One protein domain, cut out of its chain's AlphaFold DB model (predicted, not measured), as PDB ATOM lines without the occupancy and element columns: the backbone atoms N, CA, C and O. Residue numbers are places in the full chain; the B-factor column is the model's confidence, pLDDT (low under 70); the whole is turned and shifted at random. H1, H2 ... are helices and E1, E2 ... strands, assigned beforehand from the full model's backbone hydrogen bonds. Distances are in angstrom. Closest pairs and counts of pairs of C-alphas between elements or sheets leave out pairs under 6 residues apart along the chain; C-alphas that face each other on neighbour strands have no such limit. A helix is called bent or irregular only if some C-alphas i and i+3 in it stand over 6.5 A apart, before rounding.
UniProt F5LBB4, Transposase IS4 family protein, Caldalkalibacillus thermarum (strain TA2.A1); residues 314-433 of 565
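Overview. This is residues 314 to 433 of the 565 residues of the protein "Transposase IS4 family protein" of Caldalkalibacillus thermarum (strain TA2.A1) (UniProt F5LBB4). Two long arms make a V: one is a narrow, twisted sheet drawn out into the long hairpin of E2 and E3, and the other is the long helix H2, which sets off straight from the end of E3. At the far end of H2 the small hairpin of E4 and E5 packs on it, with the short, irregular H3 beyond; the chain then comes back beside H2 through H4 and adds E6 to the sheet, while the short H1 covers part of that sheet. The printed part has 120 residues, with four named helices and six named strands in the order H1 E1 E2 E3 H2 H3 E4 E5 H4 E6. The sheets run E1 - E2 - E3 - E6 and E4 - E5, both antiparallel, and the class is mixed, helices and strands. The whole is loose, with a radius of gyration of the C-alphas of 18.9 A, and flat, spanning 49 by 48 by 25 A.

Arrangement. Begin at the large sheet, where E1, residues 326 to 329, E2, residues 332 to 345, and E3, residues 348 to 361, form a meander, each strand the antiparallel neighbour of the one before. E1 and E2 are a hairpin; look for N 326 and O 334, 2.8 A apart. E2 and E3 are also a hairpin, with N 335 and O 358 at 2.8 A and N 343 and O 350 at 2.9 A. E2 bends by 54 degrees at residue 336. On the other side of E3 from E2 comes the edge strand E6, residues 427 to 432, where N 357 and O 430 are 2.8 A apart. H1, residues 314 to 320, is on this sheet at a height of 7.9 A; it lies over E3 and runs along the strands, at 7 degrees to E3 on the local plane. The closest C-alphas of H1 and E3 are those of Val 319 and Ile 358, 6.7 A apart. H2, residues 362 to 384, only grazes the sheet, with its residues 362 to 368. Farther along H2, look for the hairpin of E4, residues 401 to 404, and E5, residues 410 to 413, with N 402 and O 412 at 2.9 A. The closest C-alphas of H2 and E5 are those of Val 383 and Leu 411, 5.5 A apart. H3, residues 386 to 392, and H2 touch only at the corner, and only just, with 3 pairs of C-alphas within 8 A; H2 does so with residue 382 alone, and the closest C-alphas are those of Leu 382 and Met 389, 7.2 A apart. H4, residues 415 to 422, is close to H2 but not clearly touching, at a shallow tilt of 19 degrees, opposite ways; the closest C-alphas are those of Arg 369 and Glu 422, 7.4 A apart. H1 and H4 are apart. Every O i to N i+4 pair is within hydrogen-bond range in H1, H2 and H4; in H3 it is 1 of 3, beside 2 of 4 O i to N i+3 pairs.

Along the chain. Find C-alpha 332 at (127.856, 112.341, 93.879); from there E2 runs 38.5 A to residue 345. E3 comes back over 39.3 A, from residue 348 to C-alpha 361 at (124.804, 109.496, 91.911). H2 follows directly, 32.9 A from residue 362 to C-alpha 384 at (111.167, 87.003, 69.685). H3 is irregular: C-alphas 387 and 390 are 7.7 A apart. E6 runs 16.5 A from residue 427 to C-alpha 432 at (113.243, 125.388, 89.499). H1, E1, E4, E5 and H4 are shorter.

Size, cuts and confidence. The two C-alphas farthest apart are those of Val 328 and Glu 407, at 52.9 A. Residues 344 to 349 stand free. The printed part has no cut and no long link; H3 to E4, with 8 residues between them, is short, and the other links are tight. The mean pLDDT of the printed part is 85.1, and look for low confidence, under 70, at residues 385 to 398 and 403 to 410.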
ATOM      1  N   LYS A 314     118.343 120.230  74.044       90.12
ATOM      2  CA  LYS A 314     119.163 121.130  74.870       90.12
ATOM      3  C   LYS A 314     119.373 120.595  76.293       90.12
ATOM      4  O   LYS A 314     120.492 120.577  76.783       90.12
ATOM      5  N   ALA A 315     118.315 120.100  76.944       91.62
ATOM      6  CA  ALA A 315     118.434 119.508  78.283       91.62
ATOM      7  C   ALA A 315     119.302 118.240  78.283       91.62
ATOM      8  O   ALA A 315     120.063 118.018  79.215       91.62
ATOM      9  N   LYS A 316     119.199 117.406  77.242       93.50
ATOM     10  CA  LYS A 316     120.027 116.201  77.096       93.50
ATOM     11  C   LYS A 316     121.500 116.547  76.894       93.50
ATOM     12  O   LYS A 316     122.344 115.958  77.555       93.50
ATOM     13  N   GLU A 317     121.789 117.524  76.039       93.75
ATOM     14  CA  GLU A 317     123.145 118.044  75.818       93.75
ATOM     15  C   GLU A 317     123.741 118.604  77.114       93.75
ATOM     16  O   GLU A 317     124.859 118.247  77.466       93.75
ATOM     17  N   MET A 318     122.966 119.376  77.887       94.50
ATOM     18  CA  MET A 318     123.397 119.877  79.197       94.50
ATOM     19  C   MET A 318     123.764 118.760  80.178       94.50
ATOM     20  O   MET A 318     124.685 118.941  80.964       94.50
ATOM     21  N   VAL A 319     123.064 117.620  80.176       94.56
ATOM     22  CA  VAL A 319     123.407 116.494  81.068       94.56
ATOM     23  C   VAL A 319     124.743 115.868  80.681       94.56
ATOM     24  O   VAL A 319     125.551 115.598  81.566       94.56
ATOM     25  N   LEU A 320     124.935 115.621  79.383       92.56
ATOM     26  CA  LEU A 320     126.075 114.876  78.840       92.56
ATOM     27  C   LEU A 320     127.353 115.715  78.740       92.56
ATOM     28  O   LEU A 320     128.446 115.164  78.659       92.56
ATOM     29  N   ASP A 321     127.220 117.037  78.740       94.31
ATOM     30  CA  ASP A 321     128.341 117.952  78.873       94.31
ATOM     31  C   ASP A 321     128.933 117.869  80.288       94.31
ATOM     32  O   ASP A 321     128.330 118.317  81.263       94.31
ATOM     33  N   GLU A 322     130.128 117.295  80.403       91.50
ATOM     34  CA  GLU A 322     130.838 117.117  81.674       91.50
ATOM     35  C   GLU A 322     131.419 118.428  82.240       91.50
ATOM     36  O   GLU A 322     131.871 118.464  83.386       91.50
ATOM     37  N   THR A 323     131.380 119.536  81.493       92.50
ATOM     38  CA  THR A 323     131.831 120.829  82.014       92.50
ATOM     39  C   THR A 323     130.844 121.399  83.043       92.50
ATOM     40  O   THR A 323     129.624 121.258  82.923       92.50
ATOM     41  N   GLY A 324     131.371 122.037  84.096       91.06
ATOM     42  CA  GLY A 324     130.574 122.728  85.118       91.06
ATOM     43  C   GLY A 324     129.984 121.849  86.229       91.06
ATOM     44  O   GLY A 324     129.235 122.364  87.061       91.06
ATOM     45  N   TYR A 325     130.296 120.549  86.281       96.06
ATOM     46  CA  TYR A 325     129.926 119.715  87.429       96.06
ATOM     47  C   TYR A 325     130.788 120.025  88.655       96.06
ATOM     48  O   TYR A 325     132.016 120.034  88.601       96.06
ATOM     49  N   THR A 326     130.124 120.205  89.791       96.12
ATOM     50  CA  THR A 326     130.738 120.223  91.117       96.12
ATOM     51  C   THR A 326     130.717 118.808  91.685       96.12
ATOM     52  O   THR A 326     129.653 118.197  91.821       96.12
ATOM     53  N   HIS A 327     131.893 118.276  92.013       95.44
ATOM     54  CA  HIS A 327     132.052 116.952  92.610       95.44
ATOM     55  C   HIS A 327     132.079 117.074  94.132       95.44
ATOM     56  O   HIS A 327     133.047 117.571  94.699       95.44
ATOM     57  N   VAL A 328     131.011 116.615  94.785       93.75
ATOM     58  CA  VAL A 328     130.921 116.593  96.253       93.75
ATOM     59  C   VAL A 328     131.624 115.350  96.801       93.75
ATOM     60  O   VAL A 328     132.275 115.398  97.839       93.75
ATOM     61  N   SER A 329     131.515 114.227  96.086       95.12
ATOM     62  CA  SER A 329     132.220 112.980  96.387       95.12
ATOM     63  C   SER A 329     132.441 112.169  95.101       95.12
ATOM     64  O   SER A 329     131.860 112.496  94.061       95.12
ATOM     65  N   PRO A 330     133.223 111.072  95.139       93.94
ATOM     66  CA  PRO A 330     133.319 110.148  94.006       93.94
ATOM     67  C   PRO A 330     131.963 109.562  93.576       93.94
ATOM     68  O   PRO A 330     131.802 109.129  92.438       93.94
ATOM     69  N   GLU A 331     130.978 109.559  94.476       96.31
ATOM     70  CA  GLU A 331     129.662 108.958  94.262       96.31
ATOM     71  C   GLU A 331     128.553 109.979  93.988       96.31
ATOM     72  O   GLU A 331     127.419 109.568  93.733       96.31
ATOM     73  N   PHE A 332     128.849 111.283  94.050       96.69
ATOM     74  CA  PHE A 332     127.856 112.341  93.879       96.69
ATOM     75  C   PHE A 332     128.442 113.613  93.255       96.69
ATOM     76  O   PHE A 332     129.397 114.204  93.766       96.69
ATOM     77  N   LYS A 333     127.805 114.075  92.175       96.19
ATOM     78  CA  LYS A 333     128.104 115.357  91.523       96.19
ATOM     79  C   LYS A 333     126.823 116.074  91.119       96.19
ATOM     80  O   LYS A 333     125.793 115.434  90.885       96.19
ATOM     81  N   TRP A 334     126.893 117.392  90.987       97.38
ATOM     82  CA  TRP A 334     125.773 118.201  90.513       97.38
ATOM     83  C   TRP A 334     126.230 119.368  89.640       97.38
ATOM     84  O   TRP A 334     127.378 119.792  89.706       97.38
ATOM     85  N   LYS A 335     125.327 119.883  88.804       96.19
ATOM     86  CA  LYS A 335     125.547 121.037  87.928       96.19
ATOM     87  C   LYS A 335     124.294 121.901  87.857       96.19
ATOM     88  O   LYS A 335     123.195 121.376  87.685       96.19
ATOM     89  N   LYS A 336     124.462 123.221  87.955       95.62
ATOM     90  CA  LYS A 336     123.400 124.215  87.751       95.62
ATOM     91  C   LYS A 336     123.482 124.760  86.326       95.62
ATOM     92  O   LYS A 336     124.548 125.185  85.892       95.62
ATOM     93  N   CYS A 337     122.363 124.749  85.609       95.19
ATOM     94  CA  CYS A 337     122.266 125.270  84.249       95.19
ATOM     95  C   CYS A 337     121.099 126.246  84.124       95.19
ATOM     96  O   CYS A 337     120.005 125.959  84.607       95.19
ATOM     97  N   GLU A 338     121.291 127.338  83.389       95.06
ATOM     98  CA  GLU A 338     120.165 128.135  82.907       95.06
ATOM     99  C   GLU A 338     119.342 127.318  81.912       95.06
ATOM    100  O   GLU A 338     119.875 126.689  80.991       95.06
ATOM    101  N   PHE A 339     118.025 127.321  82.087       94.06
ATOM    102  CA  PHE A 339     117.129 126.489  81.306       94.06
ATOM    103  C   PHE A 339     115.926 127.289  80.826       94.06
ATOM    104  O   PHE A 339     115.083 127.724  81.603       94.06
ATOM    105  N   GLU A 340     115.828 127.449  79.510       91.81
ATOM    106  CA  GLU A 340     114.703 128.128  78.880       91.81
ATOM    107  C   GLU A 340     113.822 127.125  78.140       91.81
ATOM    108  O   GLU A 340     114.300 126.252  77.405       91.81
ATOM    109  N   SER A 341     112.511 127.275  78.304       90.38
ATOM    110  CA  SER A 341     111.525 126.521  77.541       90.38
ATOM    111  C   SER A 341     110.379 127.418  77.086       90.38
ATOM    112  O   SER A 341     110.088 128.426  77.715       90.38
ATOM    113  N   SER A 342     109.704 127.051  75.999       91.06
ATOM    114  CA  SER A 342     108.544 127.795  75.502       91.06
ATOM    115  C   SER A 342     107.286 126.936  75.429       91.06
ATOM    116  O   SER A 342     107.348 125.718  75.203       91.06
ATOM    117  N   VAL A 343     106.131 127.573  75.627       91.94
ATOM    118  CA  VAL A 343     104.803 126.956  75.538       91.94
ATOM    119  C   VAL A 343     103.839 127.865  74.791       91.94
ATOM    120  O   VAL A 343     103.828 129.077  74.993       91.94
ATOM    121  N   ARG A 344     103.022 127.277  73.913       90.75
ATOM    122  CA  ARG A 344     101.964 127.998  73.205       90.75
ATOM    123  C   ARG A 344     100.647 127.827  73.956       90.75
ATOM    124  O   ARG A 344     100.206 126.697  74.151       90.75
ATOM    125  N   LYS A 345     100.028 128.935  74.357       87.50
ATOM    126  CA  LYS A 345      98.737 128.975  75.056       87.50
ATOM    127  C   LYS A 345      97.916 130.143  74.510       87.50
ATOM    128  O   LYS A 345      98.454 131.229  74.314       87.50
ATOM    129  N   ASP A 346      96.645 129.903  74.200       88.62
ATOM    130  CA  ASP A 346      95.714 130.921  73.678       88.62
ATOM    131  C   ASP A 346      96.263 131.683  72.455       88.62
ATOM    132  O   ASP A 346      96.206 132.906  72.356       88.62
ATOM    133  N   GLY A 347      96.890 130.948  71.530       88.50
ATOM    134  CA  GLY A 347      97.482 131.499  70.307       88.50
ATOM    135  C   GLY A 347      98.834 132.202  70.486       88.50
ATOM    136  O   GLY A 347      99.532 132.373  69.486       88.50
ATOM    137  N   LYS A 348      99.250 132.520  71.720       91.44
ATOM    138  CA  LYS A 348     100.507 133.212  72.054       91.44
ATOM    139  C   LYS A 348     101.594 132.240  72.518       91.44
ATOM    140  O   LYS A 348     101.298 131.221  73.143       91.44
ATOM    141  N   THR A 349     102.853 132.558  72.223       93.69
ATOM    142  CA  THR A 349     104.023 131.820  72.728       93.69
ATOM    143  C   THR A 349     104.567 132.526  73.960       93.69
ATOM    144  O   THR A 349     104.838 133.722  73.917       93.69
ATOM    145  N   TYR A 350     104.740 131.778  75.044       93.31
ATOM    146  CA  TYR A 350     105.327 132.251  76.291       93.31
ATOM    147  C   TYR A 350     106.671 131.570  76.514       93.31
ATOM    148  O   TYR A 350     106.793 130.360  76.300       93.31
ATOM    149  N   HIS A 351     107.652 132.347  76.961       92.62
ATOM    150  CA  HIS A 351     108.981 131.879  77.338       92.62
ATOM    151  C   HIS A 351     109.054 131.728  78.859       92.62
ATOM    152  O   HIS A 351     108.562 132.571  79.608       92.62
ATOM    153  N   ILE A 352     109.625 130.617  79.305       92.94
ATOM    154  CA  ILE A 352     109.784 130.236  80.705       92.94
ATOM    155  C   ILE A 352     111.285 130.153  80.953       92.94
ATOM    156  O   ILE A 352     111.939 129.225  80.473       92.94
ATOM    157  N   HIS A 353     111.806 131.139  81.681       93.56
ATOM    158  CA  HIS A 353     113.197 131.200  82.117       93.56
ATOM    159  C   HIS A 353     113.312 130.598  83.515       93.56
ATOM    160  O   HIS A 353     112.735 131.134  84.464       93.56
ATOM    161  N   ASP A 354     114.034 129.488  83.607       95.31
ATOM    162  CA  ASP A 354     114.232 128.685  84.809       95.31
ATOM    163  C   ASP A 354     115.703 128.295  84.963       95.31
ATOM    164  O   ASP A 354     116.570 128.629  84.154       95.31
ATOM    165  N   GLN A 355     115.966 127.533  86.013       96.31
ATOM    166  CA  GLN A 355     117.188 126.790  86.224       96.31
ATOM    167  C   GLN A 355     116.905 125.284  86.153       96.31
ATOM    168  O   GLN A 355     115.817 124.807  86.490       96.31
ATOM    169  N   LEU A 356     117.910 124.520  85.739       96.50
ATOM    170  CA  LEU A 356     117.933 123.066  85.785       96.50
ATOM    171  C   LEU A 356     119.126 122.633  86.638       96.50
ATOM    172  O   LEU A 356     120.279 122.820  86.253       96.50
ATOM    173  N   LEU A 357     118.843 122.053  87.802       97.25
ATOM    174  CA  LEU A 357     119.831 121.363  88.618       97.25
ATOM    175  C   LEU A 357     119.904 119.910  88.157       97.25
ATOM    176  O   LEU A 357     118.928 119.162  88.240       97.25
ATOM    177  N   ILE A 358     121.067 119.519  87.658       97.19
ATOM    178  CA  ILE A 358     121.362 118.164  87.209       97.19
ATOM    179  C   ILE A 358     122.203 117.509  88.291       97.19
ATOM    180  O   ILE A 358     123.243 118.041  88.660       97.19
ATOM    181  N   THR A 359     121.781 116.357  88.795       97.00
ATOM    182  CA  THR A 359     122.577 115.552  89.724       97.00
ATOM    183  C   THR A 359     122.925 114.217  89.111       97.00
ATOM    184  O   THR A 359     122.193 113.702  88.267       97.00
ATOM    185  N   TRP A 360     124.028 113.639  89.567       97.25
ATOM    186  CA  TRP A 360     124.382 112.255  89.311       97.25
ATOM    187  C   TRP A 360     124.760 111.574  90.620       97.25
ATOM    188  O   TRP A 360     125.460 112.166  91.440       97.25
ATOM    189  N   SER A 361     124.319 110.328  90.806       97.06
ATOM    190  CA  SER A 361     124.804 109.496  91.911       97.06
ATOM    191  C   SER A 361     125.031 108.046  91.511       97.06
ATOM    192  O   SER A 361     124.251 107.474  90.740       97.06
ATOM    193  N   LEU A 362     126.033 107.417  92.129       97.06
ATOM    194  CA  LEU A 362     126.340 106.000  91.921       97.06
ATOM    195  C   LEU A 362     125.147 105.102  92.289       97.06
ATOM    196  O   LEU A 362     124.741 104.230  91.517       97.06
ATOM    197  N   LYS A 363     124.509 105.369  93.436       96.00
ATOM    198  CA  LYS A 363     123.311 104.644  93.891       96.00
ATOM    199  C   LYS A 363     122.177 104.714  92.864       96.00
ATOM    200  O   LYS A 363     121.499 103.715  92.608       96.00
ATOM    201  N   ARG A 364     121.951 105.888  92.262       94.62
ATOM    202  CA  ARG A 364     120.923 106.052  91.229       94.62
ATOM    203  C   ARG A 364     121.310 105.346  89.937       94.62
ATOM    204  O   ARG A 364     120.437 104.734  89.332       94.62
ATOM    205  N   GLN A 365     122.585 105.376  89.556       96.62
ATOM    206  CA  GLN A 365     123.081 104.699  88.360       96.62
ATOM    207  C   GLN A 365     122.827 103.195  88.434       96.62
ATOM    208  O   GLN A 365     122.267 102.616  87.506       96.62
ATOM    209  N   GLN A 366     123.150 102.576  89.571       96.38
ATOM    210  CA  GLN A 366     122.892 101.155  89.813       96.38
ATOM    211  C   GLN A 366     121.393 100.819  89.730       96.38
ATOM    212  O   GLN A 366     121.010  99.825  89.110       96.38
ATOM    213  N   LYS A 367     120.532 101.662  90.322       94.69
ATOM    214  CA  LYS A 367     119.073 101.491  90.259       94.69
ATOM    215  C   LYS A 367     118.542 101.621  88.828       94.69
ATOM    216  O   LYS A 367     117.828 100.733  88.370       94.69
ATOM    217  N   ASP A 368     118.893 102.705  88.140       94.31
ATOM    218  CA  ASP A 368     118.430 102.992  86.781       94.31
ATOM    219  C   ASP A 368     118.885 101.898  85.807       94.31
ATOM    220  O   ASP A 368     118.077 101.423  85.008       94.31
ATOM    221  N   ARG A 369     120.130 101.417  85.943       95.12
ATOM    222  CA  ARG A 369     120.655 100.279  85.182       95.12
ATOM    223  C   ARG A 369     119.812  99.023  85.389       95.12
ATOM    224  O   ARG A 369     119.367  98.425  84.415       95.12
ATOM    225  N   LYS A 370     119.530  98.652  86.642       94.19
ATOM    226  CA  LYS A 370     118.710  97.472  86.964       94.19
ATOM    227  C   LYS A 370     117.287  97.587  86.407       94.19
ATOM    228  O   LYS A 370     116.744  96.620  85.872       94.19
ATOM    229  N   ASP A 371     116.669  98.762  86.521       90.81
ATOM    230  CA  ASP A 371     115.331  99.009  85.975       90.81
ATOM    231  C   ASP A 371     115.332  98.975  84.438       90.81
ATOM    232  O   ASP A 371     114.418  98.416  83.824       90.81
ATOM    233  N   ARG A 372     116.389  99.490  83.800       92.00
ATOM    234  CA  ARG A 372     116.590  99.415  82.351       92.00
ATOM    235  C   ARG A 372     116.794  97.980  81.874       92.00
ATOM    236  O   ARG A 372     116.123  97.581  80.927       92.00
ATOM    237  N   GLU A 373     117.636  97.195  82.540       92.69
ATOM    238  CA  GLU A 373     117.889  95.781  82.221       92.69
ATOM    239  C   GLU A 373     116.592  94.951  82.256       92.69
ATOM    240  O   GLU A 373     116.351  94.136  81.362       92.69
ATOM    241  N   ARG A 374     115.682  95.229  83.205       88.75
ATOM    242  CA  ARG A 374     114.336  94.622  83.232       88.75
ATOM    243  C   ARG A 374     113.512  94.956  81.983       88.75
ATOM    244  O   ARG A 374     112.850  94.078  81.430       88.75
ATOM    245  N   ILE A 375     113.541  96.213  81.531       87.00
ATOM    246  CA  ILE A 375     112.825  96.653  80.319       87.00
ATOM    247  C   ILE A 375     113.460  96.043  79.063       87.00
ATOM    248  O   ILE A 375     112.728  95.631  78.164       87.00
ATOM    249  N   VAL A 376     114.792  95.947  79.006       88.75
ATOM    250  CA  VAL A 376     115.531  95.303  77.908       88.75
ATOM    251  C   VAL A 376     115.140  93.836  77.789       88.75
ATOM    252  O   VAL A 376     114.726  93.413  76.714       88.75
ATOM    253  N   ALA A 377     115.181  93.080  78.892       88.06
ATOM    254  CA  ALA A 377     114.794  91.670  78.902       88.06
ATOM    255  C   ALA A 377     113.357  91.468  78.392       88.06
ATOM    256  O   ALA A 377     113.096  90.568  77.596       88.06
ATOM    257  N   LYS A 378     112.429  92.343  78.796       83.44
ATOM    258  CA  LYS A 378     111.042  92.315  78.318       83.44
ATOM    259  C   LYS A 378     110.909  92.693  76.837       83.44
ATOM    260  O   LYS A 378     110.129  92.075  76.126       83.44
ATOM    261  N   SER A 379     111.668  93.687  76.378       83.88
ATOM    262  CA  SER A 379     111.649  94.140  74.980       83.88
ATOM    263  C   SER A 379     112.217  93.074  74.034       83.88
ATOM    264  O   SER A 379     111.669  92.878  72.957       83.88
ATOM    265  N   LYS A 380     113.260  92.335  74.445       85.44
ATOM    266  CA  LYS A 380     113.820  91.217  73.663       85.44
ATOM    267  C   LYS A 380     112.820  90.069  73.501       85.44
ATOM    268  O   LYS A 380     112.552  89.662  72.377       85.44
ATOM    269  N   ARG A 381     112.160  89.654  74.590       82.19
ATOM    270  CA  ARG A 381     111.085  88.638  74.543       82.19
ATOM    271  C   ARG A 381     109.945  89.019  73.591       82.19
ATOM    272  O   ARG A 381     109.432  88.168  72.875       82.19
ATOM    273  N   LEU A 382     109.574  90.301  73.565       77.25
ATOM    274  CA  LEU A 382     108.540  90.835  72.672       77.25
ATOM    275  C   LEU A 382     108.919  90.749  71.187       77.25
ATOM    276  O   LEU A 382     108.047  90.525  70.352       77.25
ATOM    277  N   VAL A 383     110.197  90.949  70.860       78.88
ATOM    278  CA  VAL A 383     110.719  90.840  69.487       78.88
ATOM    279  C   VAL A 383     110.785  89.375  69.038       78.88
ATOM    280  O   VAL A 383     110.535  89.084  67.873       78.88
ATOM    281  N   GLU A 384     111.055  88.446  69.959       78.50
ATOM    282  CA  GLU A 384     111.167  87.003  69.685       78.50
ATOM    283  C   GLU A 384     109.809  86.289  69.500       78.50
ATOM    284  O   GLU A 384     109.770  85.198  68.933       78.50
ATOM    285  N   SER A 385     108.684  86.868  69.948       69.69
ATOM    286  CA  SER A 385     107.357  86.225  69.893       69.69
ATOM    287  C   SER A 385     106.267  87.111  69.270       69.69
ATOM    288  O   SER A 385     105.536  87.831  69.954       69.69
ATOM    289  N   THR A 386     106.074  86.998  67.952       58.34
ATOM    290  CA  THR A 386     105.014  87.697  67.195       58.34
ATOM    291  C   THR A 386     103.592  87.271  67.589       58.34
ATOM    292  O   THR A 386     102.660  88.071  67.512       58.34
ATOM    293  N   SER A 387     103.389  86.041  68.074       56.84
ATOM    294  CA  SER A 387     102.072  85.514  68.479       56.84
ATOM    295  C   SER A 387     101.567  86.060  69.825       56.84
ATOM    296  O   SER A 387     100.358  86.090  70.063       56.84
ATOM    297  N   GLN A 388     102.454  86.585  70.681       54.50
ATOM    298  CA  GLN A 388     102.092  87.234  71.952       54.50
ATOM    299  C   GLN A 388     101.791  88.741  71.812       54.50
ATOM    300  O   GLN A 388     101.405  89.395  72.792       54.50
ATOM    301  N   MET A 389     101.869  89.283  70.585       52.53
ATOM    302  CA  MET A 389     101.703  90.709  70.268       52.53
ATOM    303  C   MET A 389     100.475  91.351  70.927       52.53
ATOM    304  O   MET A 389     100.613  92.338  71.645       52.53
ATOM    305  N   LYS A 390      99.262  90.809  70.747       53.19
ATOM    306  CA  LYS A 390      98.033  91.474  71.236       53.19
ATOM    307  C   LYS A 390      97.919  91.509  72.769       53.19
ATOM    308  O   LYS A 390      97.329  92.447  73.310       53.19
ATOM    309  N   ALA A 391      98.477  90.518  73.468       49.78
ATOM    310  CA  ALA A 391      98.384  90.390  74.924       49.78
ATOM    311  C   ALA A 391      99.479  91.186  75.657       49.78
ATOM    312  O   ALA A 391      99.195  91.847  76.662       49.78
ATOM    313  N   GLU A 392     100.713  91.187  75.142       49.50
ATOM    314  CA  GLU A 392     101.834  91.897  75.768       49.50
ATOM    315  C   GLU A 392     101.967  93.364  75.328       49.50
ATOM    316  O   GLU A 392     102.444  94.194  76.110       49.50
ATOM    317  N   MET A 393     101.433  93.750  74.156       50.88
ATOM    318  CA  MET A 393     101.353  95.159  73.736       50.88
ATOM    319  C   MET A 393     100.596  96.051  74.739       50.88
ATOM    320  O   MET A 393     100.803  97.266  74.742       50.88
ATOM    321  N   LYS A 394      99.736  95.483  75.593       49.25
ATOM    322  CA  LYS A 394      99.013  96.219  76.644       49.25
ATOM    323  C   LYS A 394      99.820  96.416  77.937       49.25
ATOM    324  O   LYS A 394      99.451  97.263  78.739       49.25
ATOM    325  N   LYS A 395     100.918  95.678  78.156       51.53
ATOM    326  CA  LYS A 395     101.594  95.575  79.468       51.53
ATOM    327  C   LYS A 395     102.917  96.341  79.591       51.53
ATOM    328  O   LYS A 395     103.658  96.075  80.530       51.53
ATOM    329  N   GLY A 396     103.242  97.268  78.687       55.41
ATOM    330  CA  GLY A 396     104.421  98.145  78.814       55.41
ATOM    331  C   GLY A 396     105.767  97.407  78.720       55.41
ATOM    332  O   GLY A 396     106.320  96.958  79.719       55.41
ATOM    333  N   GLY A 397     106.294  97.281  77.503       58.38
ATOM    334  CA  GLY A 397     107.628  96.740  77.186       58.38
ATOM    335  C   GLY A 397     108.136  97.223  75.824       58.38
ATOM    336  O   GLY A 397     109.035  96.637  75.251       58.38
ATOM    337  N   LYS A 398     107.531  98.287  75.283       67.56
ATOM    338  CA  LYS A 398     107.731  98.734  73.896       67.56
ATOM    339  C   LYS A 398     108.915  99.680  73.712       67.56
ATOM    340  O   LYS A 398     109.138 100.158  72.612       67.56
ATOM    341  N   LYS A 399     109.619 100.024  74.793       76.00
ATOM    342  CA  LYS A 399     110.564 101.147  74.780       76.00
ATOM    343  C   LYS A 399     111.717 100.920  73.797       76.00
ATOM    344  O   LYS A 399     112.129 101.869  73.146       76.00
ATOM    345  N   TYR A 400     112.189  99.678  73.681       81.75
ATOM    346  CA  TYR A 400     113.274  99.285  72.778       81.75
ATOM    347  C   TYR A 400     112.777  98.381  71.643       81.75
ATOM    348  O   TYR A 400     113.505  97.504  71.195       81.75
ATOM    349  N   VAL A 401     111.524  98.547  71.211       78.06
ATOM    350  CA  VAL A 401     110.925  97.763  70.123       78.06
ATOM    351  C   VAL A 401     110.551  98.714  68.989       78.06
ATOM    352  O   VAL A 401     109.862  99.704  69.232       78.06
ATOM    353  N   GLN A 402     110.978  98.415  67.763       78.75
ATOM    354  CA  GLN A 402     110.659  99.198  66.566       78.75
ATOM    355  C   GLN A 402     110.112  98.308  65.444       78.75
ATOM    356  O   GLN A 402     110.390  97.111  65.409       78.75
ATOM    357  N   LEU A 403     109.317  98.895  64.549       69.75
ATOM    358  CA  LEU A 403     108.792  98.228  63.355       69.75
ATOM    359  C   LEU A 403     109.743  98.465  62.186       69.75
ATOM    360  O   LEU A 403     110.145  99.604  61.945       69.75
ATOM    361  N   THR A 404     110.068  97.404  61.453       61.91
ATOM    362  CA  THR A 404     110.854  97.496  60.221       61.91
ATOM    363  C   THR A 404     109.924  97.245  59.035       61.91
ATOM    364  O   THR A 404     109.305  96.192  58.955       61.91
ATOM    365  N   PHE A 405     109.816  98.216  58.123       54.59
ATOM    366  CA  PHE A 405     108.899  98.172  56.966       54.59
ATOM    367  C   PHE A 405     109.459  97.407  55.752       54.59
ATOM    368  O   PHE A 405     108.853  97.399  54.684       54.59
ATOM    369  N   LEU A 406     110.631  96.795  55.897       52.94
ATOM    370  CA  LEU A 406     111.308  96.045  54.844       52.94
ATOM    371  C   LEU A 406     110.894  94.572  54.971       52.94
ATOM    372  O   LEU A 406     111.595  93.786  55.596       52.94
ATOM    373  N   GLU A 407     109.718  94.266  54.420       48.28
ATOM    374  CA  GLU A 407     109.119  92.930  54.248       48.28
ATOM    375  C   GLU A 407     108.701  92.206  55.560       48.28
ATOM    376  O   GLU A 407     109.512  91.799  56.391       48.28
ATOM    377  N   ASP A 408     107.379  92.028  55.715       54.44
ATOM    378  CA  ASP A 408     106.655  91.309  56.790       54.44
ATOM    379  C   ASP A 408     106.482  91.983  58.170       54.44
ATOM    380  O   ASP A 408     106.387  91.274  59.175       54.44
ATOM    381  N   ASP A 409     106.395  93.319  58.266       60.53
ATOM    382  CA  ASP A 409     106.089  94.039  59.529       60.53
ATOM    383  C   ASP A 409     106.893  93.512  60.746       60.53
ATOM    384  O   ASP A 409     106.389  93.385  61.871       60.53
ATOM    385  N   LYS A 410     108.167  93.151  60.532       67.38
ATOM    386  CA  LYS A 410     108.985  92.501  61.561       67.38
ATOM    387  C   LYS A 410     109.375  93.500  62.646       67.38
ATOM    388  O   LYS A 410     109.913  94.581  62.384       67.38
ATOM    389  N   LEU A 411     109.127  93.109  63.893       73.50
ATOM    390  CA  LEU A 411     109.618  93.827  65.063       73.50
ATOM    391  C   LEU A 411     111.124  93.594  65.192       73.50
ATOM    392  O   LEU A 411     111.596  92.468  65.053       73.50
ATOM    393  N   SER A 412     111.871  94.649  65.497       82.00
ATOM    394  CA  SER A 412     113.289  94.559  65.830       82.00
ATOM    395  C   SER A 412     113.580  95.265  67.150       82.00
ATOM    396  O   SER A 412     112.832  96.140  67.604       82.00
ATOM    397  N   PHE A 413     114.677  94.870  67.791       84.31
ATOM    398  CA  PHE A 413     115.158  95.530  68.997       84.31
ATOM    399  C   PHE A 413     115.898  96.825  68.628       84.31
ATOM    400  O   PHE A 413     116.720  96.838  67.713       84.31
ATOM    401  N   ASN A 414     115.604  97.920  69.328       86.75
ATOM    402  CA  ASN A 414     116.224  99.226  69.103       86.75
ATOM    403  C   ASN A 414     117.461  99.403  70.007       86.75
ATOM    404  O   ASN A 414     117.369  99.922  71.123       86.75
ATOM    405  N   GLU A 415     118.618  98.951  69.509       89.38
ATOM    406  CA  GLU A 415     119.921  99.066  70.188       89.38
ATOM    407  C   GLU A 415     120.387 100.525  70.349       89.38
ATOM    408  O   GLU A 415     121.049 100.872  71.327       89.38
ATOM    409  N   GLU A 416     120.031 101.413  69.418       89.00
ATOM    410  CA  GLU A 416     120.422 102.826  69.482       89.00
ATOM    411  C   GLU A 416     119.754 103.537  70.661       89.00
ATOM    412  O   GLU A 416     120.413 104.217  71.449       89.00
ATOM    413  N   GLN A 417     118.450 103.321  70.840       87.31
ATOM    414  CA  GLN A 417     117.690 103.874  71.954       87.31
ATOM    415  C   GLN A 417     118.191 103.334  73.300       87.31
ATOM    416  O   GLN A 417     118.205 104.080  74.280       87.31
ATOM    417  N   LEU A 418     118.642 102.073  73.351       90.56
ATOM    418  CA  LEU A 418     119.287 101.501  74.535       90.56
ATOM    419  C   LEU A 418     120.580 102.247  74.886       90.56
ATOM    420  O   LEU A 418     120.720 102.688  76.026       90.56
ATOM    421  N   LYS A 419     121.480 102.435  73.911       91.12
ATOM    422  CA  LYS A 419     122.749 103.160  74.100       91.12
ATOM    423  C   LYS A 419     122.534 104.610  74.518       91.12
ATOM    424  O   LYS A 419     123.265 105.123  75.357       91.12
ATOM    425  N   ILE A 420     121.525 105.277  73.955       89.06
ATOM    426  CA  ILE A 420     121.150 106.633  74.376       89.06
ATOM    427  C   ILE A 420     120.698 106.608  75.834       89.06
ATOM    428  O   ILE A 420     121.160 107.413  76.632       89.06
ATOM    429  N   ASP A 421     119.805 105.688  76.203       89.56
ATOM    430  CA  ASP A 421     119.302 105.585  77.569       89.56
ATOM    431  C   ASP A 421     120.402 105.240  78.590       89.56
ATOM    432  O   ASP A 421     120.372 105.763  79.702       89.56
ATOM    433  N   GLU A 422     121.379 104.413  78.231       93.19
ATOM    434  CA  GLU A 422     122.532 104.080  79.079       93.19
ATOM    435  C   GLU A 422     123.286 105.307  79.589       93.19
ATOM    436  O   GLU A 422     123.645 105.367  80.764       93.19
ATOM    437  N   GLN A 423     123.455 106.317  78.737       93.75
ATOM    438  CA  GLN A 423     124.195 107.538  79.071       93.75
ATOM    439  C   GLN A 423     123.519 108.367  80.173       93.75
ATOM    440  O   GLN A 423     124.173 109.156  80.848       93.75
ATOM    441  N   PHE A 424     122.211 108.183  80.383       94.12
ATOM    442  CA  PHE A 424     121.445 108.900  81.406       94.12
ATOM    443  C   PHE A 424     121.311 108.119  82.721       94.12
ATOM    444  O   PHE A 424     120.601 108.574  83.622       94.12
ATOM    445  N   ASP A 425     121.918 106.934  82.851       94.88
ATOM    446  CA  ASP A 425     121.860 106.163  84.095       94.88
ATOM    447  C   ASP A 425     122.579 106.924  85.221       94.88
ATOM    448  O   ASP A 425     123.756 107.270  85.127       94.88
ATOM    449  N   GLY A 426     121.851 107.186  86.311       94.88
ATOM    450  CA  GLY A 426     122.373 107.909  87.470       94.88
ATOM    451  C   GLY A 426     122.046 109.390  87.486       94.88
ATOM    452  O   GLY A 426     122.081 109.979  88.566       94.88
ATOM    453  N   TYR A 427     121.651 109.958  86.345       96.31
ATOM    454  CA  TYR A 427     121.298 111.365  86.236       96.31
ATOM    455  C   TYR A 427     119.854 111.654  86.667       96.31
ATOM    456  O   TYR A 427     118.905 110.940  86.323       96.31
ATOM    457  N   TYR A 428     119.668 112.761  87.379       95.31
ATOM    458  CA  TYR A 428     118.363 113.293  87.755       95.31
ATOM    459  C   TYR A 428     118.307 114.799  87.505       95.31
ATOM    460  O   TYR A 428     119.293 115.499  87.700       95.31
ATOM    461  N   GLY A 429     117.160 115.292  87.038       95.38
ATOM    462  CA  GLY A 429     116.957 116.709  86.750       95.38
ATOM    463  C   GLY A 429     115.916 117.297  87.689       95.38
ATOM    464  O   GLY A 429     114.864 116.690  87.886       95.38
ATOM    465  N   ILE A 430     116.194 118.478  88.227       96.50
ATOM    466  CA  ILE A 430     115.271 119.277  89.031       96.50
ATOM    467  C   ILE A 430     115.179 120.651  88.369       96.50
ATOM    468  O   ILE A 430     116.172 121.364  88.266       96.50
ATOM    469  N   GLN A 431     113.997 121.002  87.876       96.00
ATOM    470  CA  GLN A 431     113.714 122.304  87.286       96.00
ATOM    471  C   GLN A 431     113.136 123.224  88.358       96.00
ATOM    472  O   GLN A 431     112.184 122.844  89.041       96.00
ATOM    473  N   TYR A 432     113.684 124.425  88.497       95.50
ATOM    474  CA  TYR A 432     113.243 125.388  89.499       95.50
ATOM    475  C   TYR A 432     113.292 126.814  88.960       95.50
ATOM    476  O   TYR A 432     114.060 127.113  88.046       95.50
ATOM    477  N   SER A 433     112.426 127.676  89.481       94.81
ATOM    478  CA  SER A 433     112.185 129.004  88.909       94.81
ATOM    479  C   SER A 433     113.005 130.126  89.542       94.81
ATOM    480  O   SER A 433     113.365 131.063  88.828       94.81
TER     481      SER A 433